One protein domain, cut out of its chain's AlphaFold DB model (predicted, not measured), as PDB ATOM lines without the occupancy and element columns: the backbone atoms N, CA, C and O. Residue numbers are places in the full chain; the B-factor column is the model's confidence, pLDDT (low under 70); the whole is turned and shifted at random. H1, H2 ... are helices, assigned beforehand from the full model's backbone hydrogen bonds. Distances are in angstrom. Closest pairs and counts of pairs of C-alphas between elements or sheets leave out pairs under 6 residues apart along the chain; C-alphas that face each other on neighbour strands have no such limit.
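AT A GLANCE: This is residues 14 to 133 of the 167 residues of an uncharacterized protein of Pirellulaceae bacterium (UniProt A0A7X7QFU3). Helix H2 lies in the middle, with H1 crossing it on one side and H3 and H5 packed on the other; residues 37 to 47 stick out. The printed part has 120 residues with six named helices, H1 to H6, and no named strand. It is all helix and compact, radius of gyration of the C-alphas 15.0 A, spanning 43 by 28 by 27 A.

IN THESE COORDINATES: H1, residues 15 to 38, 34.8 A, begins at C-alpha 15 (231.314, 228.856, 122.975). H2 is residues 50 to 67, 25.7 A; H3 81 to 93, 18.3 A; H4 96 to 99, 5.6 A; H5 106 to 118, 18.5 A. H6, 123 to 127, 5.1 A, ends at C-alpha 127 (244.216, 218.544, 116.478).

HOW THE PARTS SIT: H1, with residues 28 to 32 alone, touches residues 53 to 61 of the hub H2, about perpendicular at 90 degrees; the closest C-alphas, Asn 28 and Ser 57, are 5.4 A apart. H2 and H3 touch as a helical hairpin, a shallow tilt of 18 degrees, opposite ways; closest C-alphas Arg 63 and Thr 81, 5.3 A. H5, with residues 106 to 111 alone, touches residues 54 to 62 of H2 at a steep tilt of 46 degrees, the same way; closest C-alphas Ala 58 and Leu 108, 4.9 A. H4 is close to H2 but not clearly touching, and H6 is apart from H2. Each O i to N i+4 pair is within hydrogen-bond range in H1, H2, H3, H5 and H6; H4 is too short for one.

THE WHOLE: The printed part has no cut. The links H1 to H2 and H2 to H3 are long. The pLDDT is under 70 at residues 95 to 97, 102 and 123 to 133.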
ATOM      1  N   PRO A  14     232.308 229.457 127.664       88.38
ATOM      2  CA  PRO A  14     233.002 229.594 126.388       88.38
ATOM      3  C   PRO A  14     232.220 228.881 125.268       88.38
ATOM      4  O   PRO A  14     231.752 227.756 125.486       88.38
ATOM      5  N   PRO A  15     232.051 229.484 124.076       87.38
ATOM      6  CA  PRO A  15     231.314 228.856 122.975       87.38
ATOM      7  C   PRO A  15     231.922 227.508 122.558       87.38
ATOM      8  O   PRO A  15     231.205 226.595 122.143       87.38
ATOM      9  N   GLU A  16     233.228 227.343 122.751       86.06
ATOM     10  CA  GLU A  16     233.975 226.115 122.498       86.06
ATOM     11  C   GLU A  16     233.518 224.970 123.406       86.06
ATOM     12  O   GLU A  16     233.371 223.831 122.959       86.06
ATOM     13  N   LEU A  17     233.225 225.277 124.675       87.81
ATOM     14  CA  LEU A  17     232.681 224.309 125.624       87.81
ATOM     15  C   LEU A  17     231.284 223.855 125.195       87.81
ATOM     16  O   LEU A  17     230.982 222.664 125.233       87.81
ATOM     17  N   LEU A  18     230.431 224.794 124.778       90.44
ATOM     18  CA  LEU A  18     229.066 224.485 124.346       90.44
ATOM     19  C   LEU A  18     229.063 223.593 123.099       90.44
ATOM     20  O   LEU A  18     228.327 222.605 123.066       90.44
ATOM     21  N   SER A  19     229.917 223.901 122.119       89.75
ATOM     22  CA  SER A  19     230.102 223.061 120.930       89.75
ATOM     23  C   SER A  19     230.591 221.660 121.312       89.75
ATOM     24  O   SER A  19     229.990 220.653 120.933       89.75
ATOM     25  N   GLY A  20     231.619 221.574 122.162       89.69
ATOM     26  CA  GLY A  20     232.157 220.296 122.621       89.69
ATOM     27  C   GLY A  20     231.131 219.442 123.378       89.69
ATOM     28  O   GLY A  20     231.048 218.234 123.150       89.69
ATOM     29  N   ILE A  21     230.284 220.053 124.215       91.31
ATOM     30  CA  ILE A  21     229.177 219.360 124.892       91.31
ATOM     31  C   ILE A  21     228.150 218.843 123.878       91.31
ATOM     32  O   ILE A  21     227.670 217.718 124.030       91.31
ATOM     33  N   ALA A  22     227.814 219.628 122.850       91.56
ATOM     34  CA  ALA A  22     226.884 219.202 121.807       91.56
ATOM     35  C   ALA A  22     227.424 217.983 121.041       91.56
ATOM     36  O   ALA A  22     226.720 216.981 120.914       91.56
ATOM     37  N   HIS A  23     228.695 218.007 120.634       89.94
ATOM     38  CA  HIS A  23     229.344 216.863 119.989       89.94
ATOM     39  C   HIS A  23     229.445 215.640 120.904       89.94
ATOM     40  O   HIS A  23     229.222 214.510 120.464       89.94
ATOM     41  N   LEU A  24     229.757 215.839 122.188       91.00
ATOM     42  CA  LEU A  24     229.766 214.758 123.169       91.00
ATOM     43  C   LEU A  24     228.376 214.125 123.308       91.00
ATOM     44  O   LEU A  24     228.268 212.901 123.406       91.00
ATOM     45  N   ALA A  25     227.322 214.942 123.334       93.19
ATOM     46  CA  ALA A  25     225.946 214.475 123.414       93.19
ATOM     47  C   ALA A  25     225.554 213.654 122.177       93.19
ATOM     48  O   ALA A  25     224.959 212.592 122.340       93.19
ATOM     49  N   ASP A  26     225.947 214.100 120.983       94.12
ATOM     50  CA  ASP A  26     225.683 213.421 119.710       94.12
ATOM     51  C   ASP A  26     226.334 212.028 119.663       94.12
ATOM     52  O   ASP A  26     225.644 211.010 119.590       94.12
ATOM     53  N   ARG A  27     227.651 211.942 119.912       92.56
ATOM     54  CA  ARG A  27     228.365 210.647 119.979       92.56
ATOM     55  C   ARG A  27     227.786 209.710 121.037       92.56
ATOM     56  O   ARG A  27     227.807 208.488 120.898       92.56
ATOM     57  N   ASN A  28     227.319 210.266 122.150       94.50
ATOM     58  CA  ASN A  28     226.696 209.478 123.201       94.50
ATOM     59  C   ASN A  28     225.299 208.989 122.822       94.50
ATOM     60  O   ASN A  28     224.940 207.877 123.215       94.50
ATOM     61  N   ALA A  29     224.537 209.762 122.049       94.88
ATOM     62  CA  ALA A  29     223.276 209.312 121.479       94.88
ATOM     63  C   ALA A  29     223.497 208.115 120.543       94.88
ATOM     64  O   ALA A  29     222.802 207.108 120.698       94.88
ATOM     65  N   ASP A  30     224.521 208.164 119.685       95.56
ATOM     66  CA  ASP A  30     224.882 207.051 118.796       95.56
ATOM     67  C   ASP A  30     225.229 205.781 119.576       95.56
ATOM     68  O   ASP A  30     224.643 204.723 119.350       95.56
ATOM     69  N   ARG A  31     226.106 205.878 120.584       95.06
ATOM     70  CA  ARG A  31     226.473 204.719 121.423       95.06
ATOM     71  C   ARG A  31     225.276 204.130 122.164       95.06
ATOM     72  O   ARG A  31     225.184 202.914 122.342       95.06
ATOM     73  N   VAL A  32     224.360 204.982 122.630       95.12
ATOM     74  CA  VAL A  32     223.113 204.527 123.256       95.12
ATOM     75  C   VAL A  32     222.233 203.812 122.233       95.12
ATOM     76  O   VAL A  32     221.702 202.745 122.547       95.12
ATOM     77  N   ALA A  33     222.096 204.352 121.022       92.94
ATOM     78  CA  ALA A  33     221.329 203.729 119.951       92.94
ATOM     79  C   ALA A  33     221.910 202.357 119.574       92.94
ATOM     80  O   ALA A  33     221.179 201.366 119.592       92.94
ATOM     81  N   GLU A  34     223.220 202.267 119.339       93.62
ATOM     82  CA  GLU A  34     223.927 201.010 119.063       93.62
ATOM     83  C   GLU A  34     223.713 199.978 120.170       93.62
ATOM     84  O   GLU A  34     223.394 198.815 119.900       93.62
ATOM     85  N   PHE A  35     223.836 200.397 121.434       93.25
ATOM     86  CA  PHE A  35     223.597 199.521 122.572       93.25
ATOM     87  C   PHE A  35     222.158 198.993 122.580       93.25
ATOM     88  O   PHE A  35     221.944 197.785 122.692       93.25
ATOM     89  N   LEU A  36     221.165 199.874 122.436       90.75
ATOM     90  CA  LEU A  36     219.754 199.488 122.458       90.75
ATOM     91  C   LEU A  36     219.404 198.554 121.291       90.75
ATOM     92  O   LEU A  36     218.766 197.524 121.523       90.75
ATOM     93  N   LEU A  37     219.887 198.842 120.079       89.25
ATOM     94  CA  LEU A  37     219.713 197.989 118.897       89.25
ATOM     95  C   LEU A  37     220.386 196.619 119.076       89.25
ATOM     96  O   LEU A  37     219.804 195.582 118.746       89.25
ATOM     97  N   GLY A  38     221.584 196.595 119.664       88.62
ATOM     98  CA  GLY A  38     222.347 195.375 119.918       88.62
ATOM     99  C   GLY A  38     221.688 194.431 120.926       88.62
ATOM    100  O   GLY A  38     221.871 193.217 120.839       88.62
ATOM    101  N   THR A  39     220.877 194.944 121.858       83.44
ATOM    102  CA  THR A  39     220.237 194.086 122.869       83.44
ATOM    103  C   THR A  39     219.180 193.138 122.303       83.44
ATOM    104  O   THR A  39     218.905 192.135 122.960       83.44
ATOM    105  N   ARG A  40     218.583 193.423 121.129       73.12
ATOM    106  CA  ARG A  40     217.533 192.617 120.450       73.12
ATOM    107  C   ARG A  40     216.407 192.086 121.361       73.12
ATOM    108  O   ARG A  40     215.738 191.111 121.033       73.12
ATOM    109  N   ARG A  41     216.201 192.705 122.528       70.94
ATOM    110  CA  ARG A  41     215.306 192.219 123.595       70.94
ATOM    111  C   ARG A  41     213.975 192.949 123.649       70.94
ATOM    112  O   ARG A  41     213.079 192.525 124.373       70.94
ATOM    113  N   PHE A  42     213.840 194.033 122.897       70.00
ATOM    114  CA  PHE A  42     212.622 194.823 122.856       70.00
ATOM    115  C   PHE A  42     211.823 194.423 121.618       70.00
ATOM    116  O   PHE A  42     212.100 194.877 120.514       70.00
ATOM    117  N   THR A  43     210.854 193.528 121.802       71.88
ATOM    118  CA  THR A  43     209.900 193.143 120.749       71.88
ATOM    119  C   THR A  43     208.792 194.181 120.557       71.88
ATOM    120  O   THR A  43     208.124 194.170 119.532       71.88
ATOM    121  N   ASN A  44     208.617 195.086 121.526       76.69
ATOM    122  CA  ASN A  44     207.640 196.171 121.510       76.69
ATOM    123  C   ASN A  44     208.330 197.516 121.798       76.69
ATOM    124  O   ASN A  44     209.328 197.530 122.530       76.69
ATOM    125  N   PRO A  45     207.789 198.647 121.299       78.75
ATOM    126  CA  PRO A  45     208.277 199.976 121.648       78.75
ATOM    127  C   PRO A  45     208.282 200.180 123.166       78.75
ATOM    128  O   PRO A  45     207.269 199.972 123.836       78.75
ATOM    129  N   ILE A  46     209.422 200.597 123.714       80.75
ATOM    130  CA  ILE A  46     209.566 200.924 125.133       80.75
ATOM    131  C   ILE A  46     209.788 202.426 125.309       80.75
ATOM    132  O   ILE A  46     210.678 203.014 124.703       80.75
ATOM    133  N   CYS A  47     209.004 203.057 126.182       81.94
ATOM    134  CA  CYS A  47     209.234 204.445 126.577       81.94
ATOM    135  C   CYS A  47     210.122 204.485 127.824       81.94
ATOM    136  O   CYS A  47     209.667 204.197 128.938       81.94
ATOM    137  N   LEU A  48     211.389 204.855 127.639       84.06
ATOM    138  CA  LEU A  48     212.318 205.102 128.738       84.06
ATOM    139  C   LEU A  48     212.215 206.561 129.206       84.06
ATOM    140  O   LEU A  48     212.114 207.463 128.375       84.06
ATOM    141  N   PRO A  49     212.257 206.829 130.525       87.25
ATOM    142  CA  PRO A  49     212.395 208.194 131.017       87.25
ATOM    143  C   PRO A  49     213.683 208.841 130.476       87.25
ATOM    144  O   PRO A  49     214.717 208.170 130.472       87.25
ATOM    145  N   PRO A  50     213.681 210.136 130.110       89.69
ATOM    146  CA  PRO A  50     214.874 210.812 129.591       89.69
ATOM    147  C   PRO A  50     216.101 210.677 130.500       89.69
ATOM    148  O   PRO A  50     217.196 210.398 130.028       89.69
ATOM    149  N   ALA A  51     215.916 210.765 131.819       91.06
ATOM    150  CA  ALA A  51     217.004 210.594 132.777       91.06
ATOM    151  C   ALA A  51     217.624 209.181 132.765       91.06
ATOM    152  O   ALA A  51     218.807 209.031 133.046       91.06
ATOM    153  N   VAL A  52     216.861 208.143 132.397       91.06
ATOM    154  CA  VAL A  52     217.418 206.793 132.201       91.06
ATOM    155  C   VAL A  52     218.303 206.764 130.958       91.06
ATOM    156  O   VAL A  52     219.366 206.162 130.993       91.06
ATOM    157  N   ILE A  53     217.900 207.437 129.878       92.75
ATOM    158  CA  ILE A  53     218.699 207.526 128.645       92.75
ATOM    159  C   ILE A  53     220.010 208.280 128.913       92.75
ATOM    160  O   ILE A  53     221.073 207.820 128.514       92.75
ATOM    161  N   LEU A  54     219.942 209.381 129.660       94.06
ATOM    162  CA  LEU A  54     221.101 210.179 130.071       94.06
ATOM    163  C   LEU A  54     222.071 209.422 130.995       94.06
ATOM    164  O   LEU A  54     223.285 209.570 130.905       94.06
ATOM    165  N   GLU A  55     221.562 208.585 131.895       94.31
ATOM    166  CA  GLU A  55     222.416 207.707 132.706       94.31
ATOM    167  C   GLU A  55     223.040 206.591 131.869       94.31
ATOM    168  O   GLU A  55     224.226 206.300 132.013       94.31
ATOM    169  N   LEU A  56     222.279 206.014 130.935       95.44
ATOM    170  CA  LEU A  56     222.799 205.003 130.019       95.44
ATOM    171  C   LEU A  56     223.919 205.580 129.151       95.44
ATOM    172  O   LEU A  56     224.928 204.914 128.941       95.44
ATOM    173  N   SER A  57     223.766 206.822 128.692       96.88
ATOM    174  CA  SER A  57     224.783 207.508 127.903       96.88
ATOM    175  C   SER A  57     226.080 207.690 128.693       96.88
ATOM    176  O   SER A  57     227.160 207.441 128.162       96.88
ATOM    177  N   ALA A  58     225.988 208.003 129.989       97.00
ATOM    178  CA  ALA A  58     227.145 208.062 130.879       97.00
ATOM    179  C   ALA A  58     227.821 206.687 131.055       97.00
ATOM    180  O   ALA A  58     229.047 206.594 131.002       97.00
ATOM    181  N   VAL A  59     227.048 205.600 131.183       97.81
ATOM    182  CA  VAL A  59     227.596 204.228 131.213       97.81
ATOM    183  C   VAL A  59     228.299 203.880 129.895       97.81
ATOM    184  O   VAL A  59     229.369 203.274 129.916       97.81
ATOM    185  N   MET A  60     227.730 204.256 128.746       97.75
ATOM    186  CA  MET A  60     228.350 204.005 127.439       97.75
ATOM    187  C   MET A  60     229.637 204.812 127.248       97.75
ATOM    188  O   MET A  60     230.611 204.285 126.710       97.75
ATOM    189  N   GLN A  61     229.675 206.050 127.739       96.44
ATOM    190  CA  GLN A  61     230.884 206.869 127.734       96.44
ATOM    191  C   GLN A  61     231.995 206.244 128.592       96.44
ATOM    192  O   GLN A  61     233.134 206.151 128.136       96.44
ATOM    193  N   LEU A  62     231.663 205.748 129.791       96.94
ATOM    194  CA  LEU A  62     232.609 205.010 130.638       96.94
ATOM    195  C   LEU A  62     233.121 203.740 129.958       96.94
ATOM    196  O   LEU A  62     234.322 203.486 129.976       96.94
ATOM    197  N   ARG A  63     232.234 202.985 129.296       96.81
ATOM    198  CA  ARG A  63     232.616 201.788 128.533       96.81
ATOM    199  C   ARG A  63     233.634 202.113 127.457       96.81
ATOM    200  O   ARG A  63     234.606 201.380 127.299       96.81
ATOM    201  N   PHE A  64     233.392 203.189 126.716       95.12
ATOM    202  CA  PHE A  64     234.307 203.652 125.687       95.12
ATOM    203  C   PHE A  64     235.664 204.021 126.293       95.12
ATOM    204  O   PHE A  64     236.678 203.487 125.853       95.12
ATOM    205  N   TRP A  65     235.685 204.843 127.348       94.19
ATOM    206  CA  TRP A  65     236.920 205.237 128.033       94.19
ATOM    207  C   TRP A  65     237.690 204.057 128.629       94.19
ATOM    208  O   TRP A  65     238.912 204.017 128.519       94.19
ATOM    209  N   GLU A  66     237.017 203.075 129.227       95.06
ATOM    210  CA  GLU A  66     237.676 201.855 129.705       95.06
ATOM    211  C   GLU A  66     238.263 201.031 128.566       95.06
ATOM    212  O   GLU A  66     239.384 200.540 128.689       95.06
ATOM    213  N   HIS A  67     237.520 200.877 127.469       94.44
ATOM    214  CA  HIS A  67     237.945 200.067 126.333       94.44
ATOM    215  C   HIS A  67     239.237 200.596 125.703       94.44
ATOM    216  O   HIS A  67     240.122 199.807 125.386       94.44
ATOM    217  N   ILE A  68     239.369 201.919 125.598       91.00
ATOM    218  CA  ILE A  68     240.582 202.573 125.086       91.00
ATOM    219  C   ILE A  68     241.650 202.802 126.173       91.00
ATOM    220  O   ILE A  68     242.656 203.455 125.922       91.00
ATOM    221  N   GLY A  69     241.441 202.299 127.397       90.06
ATOM    222  CA  GLY A  69     242.404 202.397 128.501       90.06
ATOM    223  C   GLY A  69     242.502 203.771 129.173       90.06
ATOM    224  O   GLY A  69     243.358 203.968 130.032       90.06
ATOM    225  N   LEU A  70     241.615 204.707 128.843       88.06
ATOM    226  CA  LEU A  70     241.709 206.104 129.254       88.06
ATOM    227  C   LEU A  70     241.470 206.324 130.753       88.06
ATOM    228  O   LEU A  70     242.123 207.172 131.355       88.06
ATOM    229  N   LEU A  71     240.603 205.529 131.387       88.31
ATOM    230  CA  LEU A  71     240.340 205.663 132.829       88.31
ATOM    231  C   LEU A  71     241.590 205.474 133.705       88.31
ATOM    232  O   LEU A  71     241.605 205.947 134.834       88.31
ATOM    233  N   LYS A  72     242.634 204.799 133.206       85.94
ATOM    234  CA  LYS A  72     243.897 204.631 133.942       85.94
ATOM    235  C   LYS A  72     244.736 205.910 133.976       85.94
ATOM    236  O   LYS A  72     245.521 206.086 134.900       85.94
ATOM    237  N   ASN A  73     244.559 206.775 132.981       81.94
ATOM    238  CA  ASN A  73     245.368 207.978 132.785       81.94
ATOM    239  C   ASN A  73     244.677 209.230 133.339       81.94
ATOM    240  O   ASN A  73     245.334 210.209 133.676       81.94
ATOM    241  N   ILE A  74     243.350 209.196 133.473       83.38
ATOM    242  CA  ILE A  74     242.581 210.294 134.050       83.38
ATOM    243  C   ILE A  74     242.498 210.109 135.571       83.38
ATOM    244  O   ILE A  74     241.843 209.182 136.052       83.38
ATOM    245  N   LYS A  75     243.087 211.030 136.347       79.12
ATOM    246  CA  LYS A  75     242.976 211.067 137.820       79.12
ATOM    247  C   LYS A  75     241.549 211.436 138.254       79.12
ATOM    248  O   LYS A  75     241.271 212.575 138.616       79.12
ATOM    249  N   THR A  76     240.626 210.478 138.209       85.44
ATOM    250  CA  THR A  76     239.216 210.675 138.581       85.44
ATOM    251  C   THR A  76     238.695 209.568 139.486       85.44
ATOM    252  O   THR A  76     239.127 208.424 139.412       85.44
ATOM    253  N   ASN A  77     237.693 209.901 140.301       88.94
ATOM    254  CA  ASN A  77     236.956 208.942 141.132       88.94
ATOM    255  C   ASN A  77     235.789 208.292 140.363       88.94
ATOM    256  O   ASN A  77     234.730 208.028 140.936       88.94
ATOM    257  N   LEU A  78     235.938 208.101 139.049       95.00
ATOM    258  CA  LEU A  78     234.885 207.506 138.233       95.00
ATOM    259  C   LEU A  78     234.741 206.010 138.550       95.00
ATOM    260  O   LEU A  78     235.742 205.313 138.726       95.00
ATOM    261  N   PRO A  79     233.504 205.485 138.615       96.25
ATOM    262  CA  PRO A  79     233.291 204.053 138.750       96.25
ATOM    263  C   PRO A  79     233.708 203.325 137.469       96.25
ATOM    264  O   PRO A  79     233.699 203.892 136.377       96.25
ATOM    265  N   THR A  80     233.978 202.025 137.593       96.00
ATOM    266  CA  THR A  80     234.137 201.170 136.412       96.00
ATOM    267  C   THR A  80     232.822 201.041 135.646       96.00
ATOM    268  O   THR A  80     231.743 201.162 136.236       96.00
ATOM    269  N   THR A  81     232.864 200.699 134.356       96.75
ATOM    270  CA  THR A  81     231.642 200.478 133.554       96.75
ATOM    271  C   THR A  81     230.756 199.418 134.189       96.75
ATOM    272  O   THR A  81     229.537 199.568 134.262       96.75
ATOM    273  N   ARG A  82     231.366 198.336 134.691       96.94
ATOM    274  CA  ARG A  82     230.642 197.252 135.362       96.94
ATOM    275  C   ARG A  82     229.927 197.753 136.616       96.94
ATOM    276  O   ARG A  82     228.782 197.367 136.848       96.94
ATOM    277  N   GLN A  83     230.591 198.598 137.404       97.00
ATOM    278  CA  GLN A  83     230.012 199.191 138.604       97.00
ATOM    279  C   GLN A  83     228.863 200.138 138.251       97.00
ATOM    280  O   GLN A  83     227.757 199.974 138.761       97.00
ATOM    281  N   ALA A  84     229.096 201.052 137.312       97.06
ATOM    282  CA  ALA A  84     228.108 202.013 136.838       97.06
ATOM    283  C   ALA A  84     226.849 201.329 136.277       97.06
ATOM    284  O   ALA A  84     225.728 201.667 136.655       97.06
ATOM    285  N   ALA A  85     227.020 200.305 135.434       95.88
ATOM    286  CA  ALA A  85     225.914 199.537 134.870       95.88
ATOM    287  C   ALA A  85     225.111 198.791 135.949       95.88
ATOM    288  O   ALA A  85     223.879 198.744 135.888       95.88
ATOM    289  N   ARG A  86     225.793 198.217 136.951       95.56
ATOM    290  CA  ARG A  86     225.146 197.546 138.088       95.56
ATOM    291  C   ARG A  86     224.300 198.526 138.896       95.56
ATOM    292  O   ARG A  86     223.137 198.231 139.176       95.56
ATOM    293  N   ASP A  87     224.864 199.678 139.232       93.44
ATOM    294  CA  ASP A  87     224.211 200.681 140.073       93.44
ATOM    295  C   ASP A  87     223.020 201.309 139.338       93.44
ATOM    296  O   ASP A  87     221.932 201.455 139.903       93.44
ATOM    297  N   MET A  88     223.167 201.574 138.036       91.88
ATOM    298  CA  MET A  88     222.066 201.997 137.173       91.88
ATOM    299  C   MET A  88     220.942 200.951 137.137       91.88
ATOM    300  O   MET A  88     219.774 201.288 137.347       91.88
ATOM    301  N   ALA A  89     221.267 199.671 136.921       90.81
ATOM    302  CA  ALA A  89     220.276 198.596 136.904       90.81
ATOM    303  C   ALA A  89     219.547 198.459 138.253       90.81
ATOM    304  O   ALA A  89     218.334 198.236 138.285       90.81
ATOM    305  N   GLN A  90     220.259 198.633 139.369       90.25
ATOM    306  CA  GLN A  90     219.670 198.652 140.707       90.25
ATOM    307  C   GLN A  90     218.697 199.827 140.879       90.25
ATOM    308  O   GLN A  90     217.573 199.622 141.339       90.25
ATOM    309  N   ARG A  91     219.072 201.034 140.437       87.31
ATOM    310  CA  ARG A  91     218.201 202.224 140.476       87.31
ATOM    311  C   ARG A  91     216.946 202.059 139.622       87.31
ATOM    312  O   ARG A  91     215.863 202.434 140.061       87.31
ATOM    313  N   ILE A  92     217.057 201.441 138.444       86.81
ATOM    314  CA  ILE A  92     215.898 201.123 137.593       86.81
ATOM    315  C   ILE A  92     214.933 200.172 138.320       86.81
ATOM    316  O   ILE A  92     213.719 200.388 138.295       86.81
ATOM    317  N   ARG A  93     215.454 199.152 139.018       85.62
ATOM    318  CA  ARG A  93     214.639 198.196 139.795       85.62
ATOM    319  C   ARG A  93     213.924 198.842 140.983       85.62
ATOM    320  O   ARG A  93     212.799 198.457 141.286       85.62
ATOM    321  N   MET A  94     214.525 199.852 141.615       81.69
ATOM    322  CA  MET A  94     213.957 200.593 142.755       81.69
ATOM    323  C   MET A  94     212.787 201.542 142.391       81.69
ATOM    324  O   MET A  94     212.274 202.238 143.264       81.69
ATOM    325  N   LYS A  95     212.287 201.480 141.143       69.19
ATOM    326  CA  LYS A  95     211.153 202.219 140.541       69.19
ATOM    327  C   LYS A  95     211.459 203.650 140.065       69.19
ATOM    328  O   LYS A  95     212.338 204.351 140.554       69.19
ATOM    329  N   LYS A  96     210.638 204.094 139.097       61.41
ATOM    330  CA  LYS A  96     210.751 205.335 138.297       61.41
ATOM    331  C   LYS A  96     210.929 206.638 139.094       61.41
ATOM    332  O   LYS A  96     211.484 207.583 138.543       61.41
ATOM    333  N   ALA A  97     210.496 206.703 140.356       66.88
ATOM    334  CA  ALA A  97     210.590 207.920 141.172       66.88
ATOM    335  C   ALA A  97     212.042 208.395 141.380       66.88
ATOM    336  O   ALA A  97     212.282 209.595 141.472       66.88
ATOM    337  N   VAL A  98     213.016 207.476 141.350       70.81
ATOM    338  CA  VAL A  98     214.455 207.785 141.461       70.81
ATOM    339  C   VAL A  98     214.953 208.675 140.309       70.81
ATOM    340  O   VAL A  98     215.944 209.386 140.453       70.81
ATOM    341  N   PHE A  99     214.246 208.680 139.177       74.31
ATOM    342  CA  PHE A  99     214.590 209.463 137.988       74.31
ATOM    343  C   PHE A  99     213.738 210.731 137.815       74.31
ATOM    344  O   PHE A  99     213.865 211.416 136.806       74.31
ATOM    345  N   ALA A 100     212.872 211.065 138.780       72.19
ATOM    346  CA  ALA A 100     211.939 212.193 138.682       72.19
ATOM    347  C   ALA A 100     212.453 213.502 139.324       72.19
ATOM    348  O   ALA A 100     211.704 214.472 139.423       72.19
ATOM    349  N   GLY A 101     213.711 213.542 139.777       72.31
ATOM    350  CA  GLY A 101     214.287 214.674 140.509       72.31
ATOM    351  C   GLY A 101     215.456 215.378 139.802       72.31
ATOM    352  O   GLY A 101     215.973 214.877 138.802       72.31
ATOM    353  N   PRO A 102     215.918 216.518 140.350       69.69
ATOM    354  CA  PRO A 102     217.087 217.248 139.844       69.69
ATOM    355  C   PRO A 102     218.379 216.412 139.890       69.69
ATOM    356  O   PRO A 102     219.242 216.576 139.039       69.69
ATOM    357  N   ASN A 103     218.463 215.444 140.808       76.06
ATOM    358  CA  ASN A 103     219.588 214.511 140.939       76.06
ATOM    359  C   ASN A 103     219.284 213.154 140.284       76.06
ATOM    360  O   ASN A 103     219.641 212.101 140.808       76.06
ATOM    361  N   SER A 104     218.550 213.157 139.171       84.31
ATOM    362  CA  SER A 104     218.159 211.928 138.472       84.31
ATOM    363  C   SER A 104     219.296 211.308 137.657       84.31
ATOM    364  O   SER A 104     219.225 210.117 137.352       84.31
ATOM    365  N   THR A 105     220.362 212.063 137.375       89.12
ATOM    366  CA  THR A 105     221.494 211.628 136.540       89.12
ATOM    367  C   THR A 105     222.872 211.868 137.191       89.12
ATOM    368  O   THR A 105     223.722 212.528 136.587       89.12
ATOM    369  N   PRO A 106     223.125 211.400 138.431       91.06
ATOM    370  CA  PRO A 106     224.398 211.608 139.121       91.06
ATOM    371  C   PRO A 106     225.616 211.091 138.344       91.06
ATOM    372  O   PRO A 106     226.657 211.742 138.367       91.06
ATOM    373  N   LEU A 107     225.505 209.969 137.623       94.50
ATOM    374  CA  LEU A 107     226.636 209.438 136.857       94.50
ATOM    375  C   LEU A 107     227.000 210.354 135.689       94.50
ATOM    376  O   LEU A 107     228.179 210.593 135.446       94.50
ATOM    377  N   LEU A 108     225.994 210.894 134.994       94.38
ATOM    378  CA  LEU A 108     226.216 211.827 133.891       94.38
ATOM    379  C   LEU A 108     226.969 213.066 134.368       94.38
ATOM    380  O   LEU A 108     227.882 213.512 133.684       94.38
ATOM    381  N   ILE A 109     226.621 213.595 135.542       92.81
ATOM    382  CA  ILE A 109     227.297 214.764 136.114       92.81
ATOM    383  C   ILE A 109     228.776 214.452 136.375       92.81
ATOM    384  O   ILE A 109     229.634 215.252 136.013       92.81
ATOM    385  N   LEU A 110     229.089 213.284 136.946       94.06
ATOM    386  CA  LEU A 110     230.474 212.869 137.196       94.06
ATOM    387  C   LEU A 110     231.266 212.689 135.897       94.06
ATOM    388  O   LEU A 110     232.387 213.183 135.787       94.06
ATOM    389  N   VAL A 111     230.680 212.009 134.911       95.12
ATOM    390  CA  VAL A 111     231.309 211.780 133.603       95.12
ATOM    391  C   VAL A 111     231.528 213.099 132.868       95.12
ATOM    392  O   VAL A 111     232.616 213.330 132.350       95.12
ATOM    393  N   LEU A 112     230.536 213.991 132.863       93.25
ATOM    394  CA  LEU A 112     230.656 215.304 132.235       93.25
ATOM    395  C   LEU A 112     231.709 216.159 132.943       93.25
ATOM    396  O   LEU A 112     232.536 216.761 132.274       93.25
ATOM    397  N   SER A 113     231.736 216.168 134.277       91.81
ATOM    398  CA  SER A 113     232.771 216.876 135.038       91.81
ATOM    399  C   SER A 113     234.167 216.356 134.701       91.81
ATOM    400  O   SER A 113     235.067 217.151 134.461       91.81
ATOM    401  N   ALA A 114     234.349 215.035 134.638       92.06
ATOM    402  CA  ALA A 114     235.621 214.442 134.247       92.06
ATOM    403  C   ALA A 114     236.013 214.817 132.811       92.06
ATOM    404  O   ALA A 114     237.180 215.119 132.565       92.06
ATOM    405  N   TRP A 115     235.050 214.837 131.886       91.50
ATOM    406  CA  TRP A 115     235.290 215.249 130.507       91.50
ATOM    407  C   TRP A 115     235.711 216.722 130.420       91.50
ATOM    408  O   TRP A 115     236.752 217.029 129.852       91.50
ATOM    409  N   ILE A 116     234.963 217.620 131.069       89.69
ATOM    410  CA  ILE A 116     235.256 219.059 131.087       89.69
ATOM    411  C   ILE A 116     236.662 219.322 131.639       89.69
ATOM    412  O   ILE A 116     237.387 220.138 131.084       89.69
ATOM    413  N   THR A 117     237.056 218.629 132.709       88.50
ATOM    414  CA  THR A 117     238.336 218.872 133.387       88.50
ATOM    415  C   THR A 117     239.548 218.279 132.664       88.50
ATOM    416  O   THR A 117     240.638 218.821 132.809       88.50
ATOM    417  N   ASN A 118     239.400 217.173 131.927       85.31
ATOM    418  CA  ASN A 118     240.554 216.391 131.449       85.31
ATOM    419  C   ASN A 118     240.690 216.315 129.920       85.31
ATOM    420  O   ASN A 118     241.640 215.706 129.432       85.31
ATOM    421  N   PHE A 119     239.753 216.878 129.157       84.31
ATOM    422  CA  PHE A 119     239.738 216.765 127.698       84.31
ATOM    423  C   PHE A 119     239.806 218.137 127.044       84.31
ATOM    424  O   PHE A 119     239.235 219.108 127.540       84.31
ATOM    425  N   ALA A 120     240.461 218.193 125.887       82.94
ATOM    426  CA  ALA A 120     240.445 219.372 125.037       82.94
ATOM    427  C   ALA A 120     239.135 219.388 124.238       82.94
ATOM    428  O   ALA A 120     238.936 218.566 123.347       82.94
ATOM    429  N   TRP A 121     238.238 220.330 124.534       81.19
ATOM    430  CA  TRP A 121     236.892 220.360 123.939       81.19
ATOM    431  C   TRP A 121     236.903 220.550 122.415       81.19
ATOM    432  O   TRP A 121     236.027 220.026 121.734       81.19
ATOM    433  N   GLN A 122     237.920 221.238 121.888       74.81
ATOM    434  CA  GLN A 122     238.165 221.413 120.448       74.81
ATOM    435  C   GLN A 122     239.268 220.503 119.900       74.81
ATOM    436  O   GLN A 122     239.623 220.596 118.726       74.81
ATOM    437  N   GLY A 123     239.842 219.643 120.741       68.62
ATOM    438  CA  GLY A 123     241.015 218.861 120.378       68.62
ATOM    439  C   GLY A 123     240.759 217.955 119.173       68.62
ATOM    440  O   GLY A 123     241.621 217.839 118.306       68.62
ATOM    441  N   LEU A 124     239.553 217.391 119.033       67.50
ATOM    442  CA  LEU A 124     239.256 216.581 117.852       67.50
ATOM    443  C   LEU A 124     239.170 217.403 116.565       67.50
ATOM    444  O   LEU A 124     239.697 216.975 115.544       67.50
ATOM    445  N   GLU A 125     238.500 218.555 116.593       67.44
ATOM    446  CA  GLU A 125     238.327 219.371 115.386       67.44
ATOM    447  C   GLU A 125     239.642 220.009 114.942       67.44
ATOM    448  O   GLU A 125     239.944 220.033 113.752       67.44
ATOM    449  N   LEU A 126     240.433 220.504 115.896       64.56
ATOM    450  CA  LEU A 126     241.648 221.260 115.604       64.56
ATOM    451  C   LEU A 126     242.892 220.380 115.483       64.56
ATOM    452  O   LEU A 126     243.768 220.667 114.673       64.56
ATOM    453  N   LEU A 127     242.989 219.329 116.298       62.38
ATOM    454  CA  LEU A 127     244.216 218.544 116.478       62.38
ATOM    455  C   LEU A 127     244.020 217.055 116.170       62.38
ATOM    456  O   LEU A 127     244.970 216.286 116.295       62.38
ATOM    457  N   GLN A 128     242.799 216.633 115.812       66.62
ATOM    458  CA  GLN A 128     242.405 215.219 115.744       66.62
ATOM    459  C   GLN A 128     242.771 214.431 117.019       66.62
ATOM    460  O   GLN A 128     242.953 213.215 116.981       66.62
ATOM    461  N   ALA A 129     242.856 215.121 118.162       64.94
ATOM    462  CA  ALA A 129     243.312 214.574 119.434       64.94
ATOM    463  C   ALA A 129     242.321 214.921 120.552       64.94
ATOM    464  O   ALA A 129     242.130 216.082 120.889       64.94
ATOM    465  N   ASP A 130     241.691 213.912 121.156       66.81
ATOM    466  CA  ASP A 130     240.670 214.121 122.197       66.81
ATOM    467  C   ASP A 130     241.264 214.351 123.608       66.81
ATOM    468  O   ASP A 130     240.569 214.833 124.501       66.81
ATOM    469  N   ILE A 131     242.530 213.983 123.846       65.75
ATOM    470  CA  ILE A 131     243.114 213.883 125.195       65.75
ATOM    471  C   ILE A 131     244.313 214.815 125.325       65.75
ATOM    472  O   ILE A 131     245.247 214.744 124.528       65.75
ATOM    473  N   VAL A 132     244.317 215.631 126.380       64.38
ATOM    474  CA  VAL A 132     245.516 216.354 126.810       64.38
ATOM    475  C   VAL A 132     246.363 215.384 127.629       64.38
ATOM    476  O   VAL A 132     245.990 215.003 128.739       64.38
ATOM    477  N   LEU A 133     247.486 214.942 127.070       61.28
ATOM    478  CA  LEU A 133     248.509 214.231 127.832       61.28
ATOM    479  C   LEU A 133     249.251 215.289 128.656       61.28
ATOM    480  O   LEU A 133     250.039 216.032 128.100       61.28
TER     481      LEU A 133